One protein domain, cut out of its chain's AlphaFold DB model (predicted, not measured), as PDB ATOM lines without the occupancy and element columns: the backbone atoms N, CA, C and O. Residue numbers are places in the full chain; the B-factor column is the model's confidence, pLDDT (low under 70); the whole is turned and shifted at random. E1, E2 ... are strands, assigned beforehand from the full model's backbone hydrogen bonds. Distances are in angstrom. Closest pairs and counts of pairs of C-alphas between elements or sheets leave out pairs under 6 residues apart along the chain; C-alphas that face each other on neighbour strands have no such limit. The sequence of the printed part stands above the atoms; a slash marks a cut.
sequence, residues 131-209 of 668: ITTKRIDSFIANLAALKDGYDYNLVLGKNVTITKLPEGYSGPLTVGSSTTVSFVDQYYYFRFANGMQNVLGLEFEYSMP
ATOM      1  N   ILE A 131      14.077  30.577  41.830       94.62
ATOM      2  CA  ILE A 131      14.249  32.006  42.105       94.62
ATOM      3  C   ILE A 131      13.226  32.794  41.291       94.62
ATOM      4  O   ILE A 131      13.082  32.592  40.085       94.62
ATOM      5  N   THR A 132      12.476  33.661  41.964       95.06
ATOM      6  CA  THR A 132      11.501  34.558  41.337       95.06
ATOM      7  C   THR A 132      11.908  35.992  41.607       95.06
ATOM      8  O   THR A 132      12.063  36.372  42.764       95.06
ATOM      9  N   THR A 133      12.054  36.781  40.545       96.62
ATOM     10  CA  THR A 133      12.350  38.216  40.624       96.62
ATOM     11  C   THR A 133      11.060  39.016  40.484       96.62
ATOM     12  O   THR A 133      10.202  38.690  39.664       96.62
ATOM     13  N   LYS A 134      10.917  40.069  41.284       97.00
ATOM     14  CA  LYS A 134       9.784  40.991  41.267       97.00
ATOM     15  C   LYS A 134      10.276  42.422  41.297       97.00
ATOM     16  O   LYS A 134      11.328  42.720  41.856       97.00
ATOM     17  N   ARG A 135       9.470  43.308  40.722       97.62
ATOM     18  CA  ARG A 135       9.711  44.747  40.691       97.62
ATOM     19  C   ARG A 135       8.563  45.486  41.356       97.62
ATOM     20  O   ARG A 135       7.401  45.165  41.104       97.62
ATOM     21  N   ILE A 136       8.901  46.476  42.174       97.56
ATOM     22  CA  ILE A 136       7.937  47.402  42.767       97.56
ATOM     23  C   ILE A 136       7.600  48.475  41.731       97.56
ATOM     24  O   ILE A 136       8.461  49.274  41.362       97.56
ATOM     25  N   ASP A 137       6.346  48.504  41.285       96.19
ATOM     26  CA  ASP A 137       5.883  49.389  40.206       96.19
ATOM     27  C   ASP A 137       4.940  50.491  40.679       96.19
ATOM     28  O   ASP A 137       4.782  51.505  40.004       96.19
ATOM     29  N   SER A 138       4.341  50.331  41.850       95.81
ATOM     30  CA  SER A 138       3.707  51.427  42.576       95.81
ATOM     31  C   SER A 138       3.637  51.082  44.057       95.81
ATOM     32  O   SER A 138       4.011  49.984  44.476       95.81
ATOM     33  N   PHE A 139       3.181  52.023  44.874       92.50
ATOM     34  CA  PHE A 139       2.822  51.733  46.250       92.50
ATOM     35  C   PHE A 139       1.568  52.511  46.642       92.50
ATOM     36  O   PHE A 139       1.395  53.670  46.266       92.50
ATOM     37  N   ILE A 140       0.686  51.869  47.403       92.00
ATOM     38  CA  ILE A 140      -0.562  52.449  47.906       92.00
ATOM     39  C   ILE A 140      -0.536  52.302  49.423       92.00
ATOM     40  O   ILE A 140      -0.312  51.209  49.936       92.00
ATOM     41  N   ALA A 141      -0.719  53.404  50.155       91.94
ATOM     42  CA  ALA A 141      -0.748  53.408  51.624       91.94
ATOM     43  C   ALA A 141       0.450  52.677  52.292       91.94
ATOM     44  O   ALA A 141       0.285  51.919  53.250       91.94
ATOM     45  N   ASN A 142       1.675  52.922  51.801       94.19
ATOM     46  CA  ASN A 142       2.914  52.268  52.259       94.19
ATOM     47  C   ASN A 142       2.923  50.737  52.077       94.19
ATOM     48  O   ASN A 142       3.457  50.011  52.929       94.19
ATOM     49  N   LEU A 143       2.310  50.245  51.001       96.38
ATOM     50  CA  LEU A 143       2.362  48.855  50.558       96.38
ATOM     51  C   LEU A 143       2.792  48.812  49.091       96.38
ATOM     52  O   LEU A 143       2.260  49.565  48.282       96.38
ATOM     53  N   ALA A 144       3.734  47.940  48.748       97.00
ATOM     54  CA  ALA A 144       4.216  47.745  47.391       97.00
ATOM     55  C   ALA A 144       3.181  47.007  46.544       97.00
ATOM     56  O   ALA A 144       2.666  45.964  46.950       97.00
ATOM     57  N   ALA A 145       2.963  47.518  45.340       96.44
ATOM     58  CA  ALA A 145       2.303  46.830  44.248       96.44
ATOM     59  C   ALA A 145       3.365  46.380  43.238       96.44
ATOM     60  O   ALA A 145       4.240  47.159  42.840       96.44
ATOM     61  N   LEU A 146       3.303  45.111  42.847       96.44
ATOM     62  CA  LEU A 146       4.274  44.512  41.938       96.44
ATOM     63  C   LEU A 146       3.820  44.667  40.484       96.44
ATOM     64  O   LEU A 146       2.622  44.658  40.207       96.44
ATOM     65  N   LYS A 147       4.783  44.766  39.560       91.06
ATOM     66  CA  LYS A 147       4.537  44.932  38.116       91.06
ATOM     67  C   LYS A 147       3.558  43.910  37.527       91.06
ATOM     68  O   LYS A 147       2.638  44.279  36.806       91.06
ATOM     69  N   ASP A 148       3.753  42.636  37.855       86.69
ATOM     70  CA  ASP A 148       2.994  41.519  37.277       86.69
ATOM     71  C   ASP A 148       1.768  41.126  38.130       86.69
ATOM     72  O   ASP A 148       1.247  40.020  38.004       86.69
ATOM     73  N   GLY A 149       1.317  42.012  39.026       85.12
ATOM     74  CA  GLY A 149       0.156  41.781  39.886       85.12
ATOM     75  C   GLY A 149       0.442  40.921  41.125       85.12
ATOM     76  O   GLY A 149       1.503  41.026  41.747       85.12
ATOM     77  N   TYR A 150      -0.550  40.119  41.524       90.56
ATOM     78  CA  TYR A 150      -0.556  39.342  42.768       90.56
ATOM     79  C   TYR A 150       0.500  38.218  42.771       90.56
ATOM     80  O   TYR A 150       0.734  37.569  41.752       90.56
ATOM     81  N   ASP A 151       1.101  37.932  43.934       92.50
ATOM     82  CA  ASP A 151       1.965  36.756  44.112       92.50
ATOM     83  C   ASP A 151       1.658  36.001  45.408       92.50
ATOM     84  O   ASP A 151       2.024  36.418  46.508       92.50
ATOM     85  N   TYR A 152       1.002  34.850  45.262       92.69
ATOM     86  CA  TYR A 152       0.568  33.999  46.371       92.69
ATOM     87  C   TYR A 152       1.723  33.392  47.179       92.69
ATOM     88  O   TYR A 152       1.508  32.911  48.289       92.69
ATOM     89  N   ASN A 153       2.950  33.405  46.652       93.31
ATOM     90  CA  ASN A 153       4.106  32.801  47.315       93.31
ATOM     91  C   ASN A 153       4.870  33.793  48.207       93.31
ATOM     92  O   ASN A 153       5.735  33.379  48.986       93.31
ATOM     93  N   LEU A 154       4.568  35.092  48.108       94.75
ATOM     94  CA  LEU A 154       5.082  36.131  49.004       94.75
ATOM     95  C   LEU A 154       4.238  36.200  50.279       94.75
ATOM     96  O   LEU A 154       3.530  37.165  50.548       94.75
ATOM     97  N   VAL A 155       4.306  35.136  51.072       95.62
ATOM     98  CA  VAL A 155       3.593  35.035  52.350       95.62
ATOM     99  C   VAL A 155       4.296  35.817  53.463       95.62
ATOM    100  O   VAL A 155       5.483  36.136  53.373       95.62
ATOM    101  N   LEU A 156       3.572  36.099  54.549       97.19
ATOM    102  CA  LEU A 156       4.130  36.730  55.744       97.19
ATOM    103  C   LEU A 156       5.371  35.963  56.246       97.19
ATOM    104  O   LEU A 156       5.340  34.745  56.398       97.19
ATOM    105  N   GLY A 157       6.463  36.684  56.501       96.81
ATOM    106  CA  GLY A 157       7.748  36.134  56.935       96.81
ATOM    107  C   GLY A 157       8.660  35.639  55.808       96.81
ATOM    108  O   GLY A 157       9.793  35.252  56.085       96.81
ATOM    109  N   LYS A 158       8.223  35.665  54.540       97.06
ATOM    110  CA  LYS A 158       9.047  35.223  53.407       97.06
ATOM    111  C   LYS A 158      10.291  36.103  53.256       97.06
ATOM    112  O   LYS A 158      10.167  37.324  53.171       97.06
ATOM    113  N   ASN A 159      11.472  35.483  53.198       97.62
ATOM    114  CA  ASN A 159      12.729  36.178  52.925       97.62
ATOM    115  C   ASN A 159      12.805  36.609  51.456       97.62
ATOM    116  O   ASN A 159      12.517  35.811  50.563       97.62
ATOM    117  N   VAL A 160      13.240  37.844  51.229       98.06
ATOM    118  CA  VAL A 160      13.509  38.423  49.910       98.06
ATOM    119  C   VAL A 160      14.870  39.119  49.919       98.06
ATOM    120  O   VAL A 160      15.297  39.604  50.968       98.06
ATOM    121  N   THR A 161      15.532  39.206  48.769       98.31
ATOM    122  CA  THR A 161      16.851  39.831  48.599       98.31
ATOM    123  C   THR A 161      16.794  40.886  47.505       98.31
ATOM    124  O   THR A 161      16.289  40.627  46.419       98.31
ATOM    125  N   ILE A 162      17.300  42.089  47.775       98.50
ATOM    126  CA  ILE A 162      17.315  43.180  46.792       98.50
ATOM    127  C   ILE A 162      18.317  42.842  45.687       98.50
ATOM    128  O   ILE A 162      19.508  42.708  45.959       98.50
ATOM    129  N   THR A 163      17.856  42.759  44.442       98.25
ATOM    130  CA  THR A 163      18.707  42.471  43.276       98.25
ATOM    131  C   THR A 163      19.082  43.732  42.515       98.25
ATOM    132  O   THR A 163      20.128  43.774  41.869       98.25
ATOM    133  N   LYS A 164      18.263  44.785  42.608       98.25
ATOM    134  CA  LYS A 164      18.500  46.039  41.892       98.25
ATOM    135  C   LYS A 164      17.827  47.217  42.577       98.25
ATOM    136  O   LYS A 164      16.683  47.131  43.016       98.25
ATOM    137  N   LEU A 165      18.531  48.341  42.603       98.31
ATOM    138  CA  LEU A 165      18.004  49.631  43.038       98.31
ATOM    139  C   LEU A 165      17.807  50.541  41.816       98.31
ATOM    140  O   LEU A 165      18.542  50.396  40.834       98.31
ATOM    141  N   PRO A 166      16.828  51.461  41.844       97.62
ATOM    142  CA  PRO A 166      16.643  52.417  40.761       97.62
ATOM    143  C   PRO A 166      17.857  53.350  40.645       97.62
ATOM    144  O   PRO A 166      18.561  53.618  41.622       97.62
ATOM    145  N   GLU A 167      18.101  53.850  39.437       97.12
ATOM    146  CA  GLU A 167      19.197  54.782  39.171       97.12
ATOM    147  C   GLU A 167      19.059  56.051  40.031       97.12
ATOM    148  O   GLU A 167      17.966  56.593  40.194       97.12
ATOM    149  N   GLY A 168      20.167  56.504  40.625       95.81
ATOM    150  CA  GLY A 168      20.180  57.668  41.518       95.81
ATOM    151  C   GLY A 168      19.647  57.415  42.935       95.81
ATOM    152  O   GLY A 168      19.548  58.363  43.714       95.81
ATOM    153  N   TYR A 169      19.323  56.171  43.309       97.38
ATOM    154  CA  TYR A 169      18.929  55.847  44.680       97.38
ATOM    155  C   TYR A 169      20.049  56.163  45.687       97.38
ATOM    156  O   TYR A 169      21.132  55.587  45.625       97.38
ATOM    157  N   SER A 170      19.767  57.049  46.648       96.56
ATOM    158  CA  SER A 170      20.710  57.490  47.690       96.56
ATOM    159  C   SER A 170      20.286  57.094  49.113       96.56
ATOM    160  O   SER A 170      20.743  57.692  50.087       96.56
ATOM    161  N   GLY A 171      19.338  56.161  49.245       96.75
ATOM    162  CA  GLY A 171      18.832  55.702  50.540       96.75
ATOM    163  C   GLY A 171      19.703  54.612  51.189       96.75
ATOM    164  O   GLY A 171      20.735  54.233  50.644       96.75
ATOM    165  N   PRO A 172      19.293  54.085  52.358       96.62
ATOM    166  CA  PRO A 172      20.092  53.135  53.139       96.62
ATOM    167  C   PRO A 172      20.066  51.687  52.618       96.62
ATOM    168  O   PRO A 172      20.806  50.847  53.129       96.62
ATOM    169  N   LEU A 173      19.199  51.355  51.654       97.94
ATOM    170  CA  LEU A 173      19.124  50.002  51.096       97.94
ATOM    171  C   LEU A 173      20.303  49.726  50.161       97.94
ATOM    172  O   LEU A 173      20.755  50.604  49.432       97.94
ATOM    173  N   THR A 174      20.772  48.481  50.145       97.75
ATOM    174  CA  THR A 174      21.885  48.037  49.294       97.75
ATOM    175  C   THR A 174      21.499  46.777  48.523       97.75
ATOM    176  O   THR A 174      20.739  45.938  49.020       97.75
ATOM    177  N   VAL A 175      22.007  46.641  47.296       97.56
ATOM    178  CA  VAL A 175      21.875  45.402  46.511       97.56
ATOM    179  C   VAL A 175      22.564  44.263  47.270       97.56
ATOM    180  O   VAL A 175      23.660  44.441  47.796       97.56
ATOM    181  N   GLY A 176      21.898  43.113  47.364       97.12
ATOM    182  CA  GLY A 176      22.322  41.954  48.150       97.12
ATOM    183  C   GLY A 176      21.799  41.930  49.590       97.12
ATOM    184  O   GLY A 176      21.911  40.900  50.251       97.12
ATOM    185  N   SER A 177      21.195  43.014  50.093       96.88
ATOM    186  CA  SER A 177      20.558  42.990  51.417       96.88
ATOM    187  C   SER A 177      19.253  42.189  51.401       96.88
ATOM    188  O   SER A 177      18.465  42.278  50.456       96.88
ATOM    189  N   SER A 178      19.020  41.412  52.464       97.12
ATOM    190  CA  SER A 178      17.820  40.583  52.626       97.12
ATOM    191  C   SER A 178      16.873  41.150  53.683       97.12
ATOM    192  O   SER A 178      17.296  41.762  54.664       97.12
ATOM    193  N   THR A 179      15.574  40.934  53.500       98.00
ATOM    194  CA  THR A 179      14.520  41.318  54.447       98.00
ATOM    195  C   THR A 179      13.372  40.313  54.401       98.00
ATOM    196  O   THR A 179      13.409  39.366  53.622       98.00
ATOM    197  N   THR A 180      12.346  40.514  55.223       98.12
ATOM    198  CA  THR A 180      11.143  39.681  55.241       98.12
ATOM    199  C   THR A 180       9.911  40.463  54.810       98.12
ATOM    200  O   THR A 180       9.792  41.665  55.068       98.12
ATOM    201  N   VAL A 181       8.959  39.765  54.193       97.94
ATOM    202  CA  VAL A 181       7.586  40.255  54.037       97.94
ATOM    203  C   VAL A 181       6.976  40.405  55.433       97.94
ATOM    204  O   VAL A 181       6.819  39.424  56.156       97.94
ATOM    205  N   SER A 182       6.659  41.631  55.839       98.00
ATOM    206  CA  SER A 182       6.125  41.962  57.167       98.00
ATOM    207  C   SER A 182       4.607  42.132  57.188       98.00
ATOM    208  O   SER A 182       4.010  42.124  58.262       98.00
ATOM    209  N   PHE A 183       3.975  42.276  56.021       97.62
ATOM    210  CA  PHE A 183       2.522  42.326  55.872       97.62
ATOM    211  C   PHE A 183       2.113  41.975  54.438       97.62
ATOM    212  O   PHE A 183       2.801  42.366  53.491       97.62
ATOM    213  N   VAL A 184       0.983  41.280  54.295       96.88
ATOM    214  CA  VAL A 184       0.333  40.976  53.014       96.88
ATOM    215  C   VAL A 184      -1.124  41.405  53.133       96.88
ATOM    216  O   VAL A 184      -1.838  40.917  54.008       96.88
ATOM    217  N   ASP A 185      -1.547  42.341  52.290       95.94
ATOM    218  CA  ASP A 185      -2.941  42.778  52.221       95.94
ATOM    219  C   ASP A 185      -3.826  41.757  51.480       95.94
ATOM    220  O   ASP A 185      -3.328  40.941  50.705       95.94
ATOM    221  N   GLN A 186      -5.149  41.838  51.655       93.12
ATOM    222  CA  GLN A 186      -6.121  41.004  50.929       93.12
ATOM    223  C   GLN A 186      -6.044  41.157  49.397       93.12
ATOM    224  O   GLN A 186      -6.414  40.238  48.672       93.12
ATOM    225  N   TYR A 187      -5.530  42.288  48.901       91.56
ATOM    226  CA  TYR A 187      -5.250  42.522  47.483       91.56
ATOM    227  C   TYR A 187      -3.764  42.304  47.132       91.56
ATOM    228  O   TYR A 187      -3.254  42.919  46.203       91.56
ATOM    229  N   TYR A 188      -3.038  41.481  47.897       91.38
ATOM    230  CA  TYR A 188      -1.602  41.189  47.753       91.38
ATOM    231  C   TYR A 188      -0.734  42.424  47.494       91.38
ATOM    232  O   TYR A 188       0.153  42.427  46.642       91.38
ATOM    233  N   TYR A 189      -0.985  43.481  48.260       95.69
ATOM    234  CA  TYR A 189      -0.004  44.534  48.444       95.69
ATOM    235  C   TYR A 189       0.917  44.159  49.603       95.69
ATOM    236  O   TYR A 189       0.468  43.640  50.629       95.69
ATOM    237  N   PHE A 190       2.210  44.424  49.448       97.31
ATOM    238  CA  PHE A 190       3.231  43.882  50.342       97.31
ATOM    239  C   PHE A 190       3.903  44.977  51.161       97.31
ATOM    240  O   PHE A 190       4.270  46.031  50.644       97.31
ATOM    241  N   ARG A 191       4.142  44.718  52.444       97.94
ATOM    242  CA  ARG A 191       5.095  45.497  53.241       97.94
ATOM    243  C   ARG A 191       6.313  44.644  53.532       97.94
ATOM    244  O   ARG A 191       6.178  43.454  53.806       97.94
ATOM    245  N   PHE A 192       7.483  45.266  53.534       98.12
ATOM    246  CA  PHE A 192       8.739  44.614  53.870       98.12
ATOM    247  C   PHE A 192       9.318  45.223  55.146       98.12
ATOM    248  O   PHE A 192       9.120  46.407  55.435       98.12
ATOM    249  N   ALA A 193      10.017  44.416  55.944       97.88
ATOM    250  CA  ALA A 193      10.512  44.836  57.255       97.88
ATOM    251  C   ALA A 193      11.552  45.971  57.180       97.88
ATOM    252  O   ALA A 193      11.620  46.792  58.090       97.88
ATOM    253  N   ASN A 194      12.326  46.058  56.093       97.00
ATOM    254  CA  ASN A 194      13.340  47.102  55.886       97.00
ATOM    255  C   ASN A 194      12.818  48.367  55.169       97.00
ATOM    256  O   ASN A 194      13.603  49.268  54.885       97.00
ATOM    257  N   GLY A 195      11.524  48.441  54.841       96.88
ATOM    258  CA  GLY A 195      10.945  49.613  54.182       96.88
ATOM    259  C   GLY A 195      11.096  49.677  52.658       96.88
ATOM    260  O   GLY A 195      10.716  50.691  52.070       96.88
ATOM    261  N   MET A 196      11.606  48.630  51.996       97.19
ATOM    262  CA  MET A 196      11.825  48.635  50.538       97.19
ATOM    263  C   MET A 196      10.561  48.861  49.700       97.19
ATOM    264  O   MET A 196      10.675  49.308  48.563       97.19
ATOM    265  N   GLN A 197       9.361  48.664  50.263       97.31
ATOM    266  CA  GLN A 197       8.098  48.986  49.589       97.31
ATOM    267  C   GLN A 197       7.974  50.450  49.135       97.31
ATOM    268  O   GLN A 197       7.151  50.749  48.278       97.31
ATOM    269  N   ASN A 198       8.779  51.358  49.697       96.62
ATOM    270  CA  ASN A 198       8.748  52.789  49.389       96.62
ATOM    271  C   ASN A 198       9.704  53.193  48.250       96.62
ATOM    272  O   ASN A 198       9.870  54.383  47.987       96.62
ATOM    273  N   VAL A 199      10.378  52.236  47.601       97.56
ATOM    274  CA  VAL A 199      11.376  52.511  46.558       97.56
ATOM    275  C   VAL A 199      10.861  52.027  45.207       97.56
ATOM    276  O   VAL A 199      10.944  50.850  44.867       97.56
ATOM    277  N   LEU A 200      10.321  52.962  44.426       97.19
ATOM    278  CA  LEU A 200       9.783  52.686  43.097       97.19
ATOM    279  C   LEU A 200      10.875  52.193  42.137       97.19
ATOM    280  O   LEU A 200      11.943  52.791  42.053       97.19
ATOM    281  N   GLY A 201      10.601  51.126  41.389       97.19
ATOM    282  CA  GLY A 201      11.544  50.535  40.436       97.19
ATOM    283  C   GLY A 201      12.606  49.627  41.061       97.19
ATOM    284  O   GLY A 201      13.440  49.101  40.327       97.19
ATOM    285  N   LEU A 202      12.575  49.419  42.382       98.12
ATOM    286  CA  LEU A 202      13.411  48.431  43.061       98.12
ATOM    287  C   LEU A 202      13.012  47.015  42.625       98.12
ATOM    288  O   LEU A 202      11.823  46.685  42.586       98.12
ATOM    289  N   GLU A 203      14.011  46.182  42.335       98.31
ATOM    290  CA  GLU A 203      13.829  44.759  42.044       98.31
ATOM    291  C   GLU A 203      14.407  43.908  43.180       98.31
ATOM    292  O   GLU A 203      15.432  44.235  43.789       98.31
ATOM    293  N   PHE A 204      13.718  42.817  43.484       98.00
ATOM    294  CA  PHE A 204      14.118  41.853  44.495       98.00
ATOM    295  C   PHE A 204      13.817  40.441  44.030       98.00
ATOM    296  O   PHE A 204      12.975  40.227  43.160       98.00
ATOM    297  N   GLU A 205      14.471  39.471  44.643       98.00
ATOM    298  CA  GLU A 205      14.234  38.061  44.399       98.00
ATOM    299  C   GLU A 205      13.896  37.310  45.677       98.00
ATOM    300  O   GLU A 205      14.187  37.750  46.788       98.00
ATOM    301  N   TYR A 206      13.265  36.156  45.519       96.94
ATOM    302  CA  TYR A 206      13.066  35.194  46.590       96.94
ATOM    303  C   TYR A 206      13.024  33.785  46.021       96.94
ATOM    304  O   TYR A 206      12.635  33.560  44.872       96.94
ATOM    305  N   SER A 207      13.424  32.824  46.845       94.75
ATOM    306  CA  SER A 207      13.374  31.410  46.508       94.75
ATOM    307  C   SER A 207      12.007  30.816  46.829       94.75
ATOM    308  O   SER A 207      11.414  31.079  47.878       94.75
ATOM    309  N   MET A 208      11.503  29.968  45.945       91.50
ATOM    310  CA  MET A 208      10.394  29.062  46.216       91.50
ATOM    311  C   MET A 208      10.906  27.624  46.166       91.50
ATOM    312  O   MET A 208      11.762  27.338  45.319       91.50
ATOM    313  N   PRO A 209      10.350  26.724  46.996       87.88
ATOM    314  CA  PRO A 209      10.594  25.302  46.840       87.88
ATOM    315  C   PRO A 209      10.335  24.890  45.395       87.88
ATOM    316  O   PRO A 209       9.298  25.235  44.819       87.88
TER     317      PRO A 209
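Overview. This is residues 131 to 209 of the 668 residues of an uncharacterized protein of Flavobacterium sp. Leaf82 (UniProt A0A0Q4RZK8). Look for a small, nearly closed barrel: one sheet of six antiparallel strands, strongly twisted and curled round until its two edge strands, E2 and E5, come beside each other. E1 bends sharply, pairing with E6 through its first half and with E2 through its second, and the long loop of residues 165 to 177 reaches far from the mean of the C-alphas. The printed part has 79 residues with no named helix and six named strands, E1 to E6 in that order along the chain; across the sheet the order is E2, E1, E6, E3, E4, E5. The class is all strand, though under half of the residues, 36 of 79, are in named elements. The whole is compact, with a radius of gyration of the C-alphas of 11.2 A and spans of 32 by 28 by 21 A.

Arrangement. Start with E1, residues 131 to 140, and watch it bend by 63 degrees at residue 137. Its hairpin partner is E2, residues 143 to 146, an antiparallel neighbour at 126 degrees; look for N 145 and O 138, 2.8 A apart, and N 140 and O 143, 2.9 A. Next comes E3, residues 159 to 164, which is apart from E2. E3 forms a hairpin with E4, residues 178 to 184, antiparallel at 115 degrees, with N 160 and O 179 2.8 A apart. E4 in turn forms a hairpin with E5, residues 190 to 192, antiparallel at 141 degrees, with N 182 and O 191 2.8 A apart. E3, E4 and E5 are a meander, each strand the antiparallel neighbour of the one before. Last is E6, residues 203 to 208, antiparallel to E3 at 144 degrees, with N 205 and O 161 2.8 A apart. E3, E4, E5 and E6 are a Greek key, a meander followed by a fourth strand that is the antiparallel neighbour of the first. On its other side E6 is antiparallel to E1 at 132 degrees, with N 134 and O 204 2.8 A apart. The whole is a folded sheet, one sheet bent back on itself: E2, E1 and E6 face E4 and E5, with 23 pairs of C-alphas within 11 A, and E3 is the hinge. At the edges, the closest C-alphas of E2 and E5 are those of Ala 144 and Phe 190, 5.0 A apart. E1 and E4 are apart, and so are E3 and E5.

Along the chain. Find C-alpha 131 at (14.249, 32.006, 42.105), where E1 begins; it runs 25.9 A to C-alpha 140 at (-0.562, 52.449, 47.906). E2 covers 9.8 A, from C-alpha 143 to C-alpha 146. E3 covers 15.9 A from C-alpha 159 to C-alpha 164, and E4 covers 17.5 A from C-alpha 178 to C-alpha 184. E5 is short, 6.6 A from C-alpha 190 to C-alpha 192. E6 runs 16.6 A from C-alpha 203 and ends at C-alpha 208, at (10.394, 29.062, 46.216).

Size, cuts and confidence. The C-alphas farthest apart in the domain are those of Gly 168 and Pro 209, 34.2 A. The first and last printed C-alphas, of Ile 131 and Pro 209, are 9.0 A apart. The printed part has no cut. Two links are long: residues 147 to 158, and residues 165 to 177, whose C-alphas lie 11 to 18 A from the mean of all C-alphas. The links from E1 to E2 and from E4 to E5 are tight. In this predicted model the mean pLDDT of the printed part is 95.9, and no printed residue is under 70.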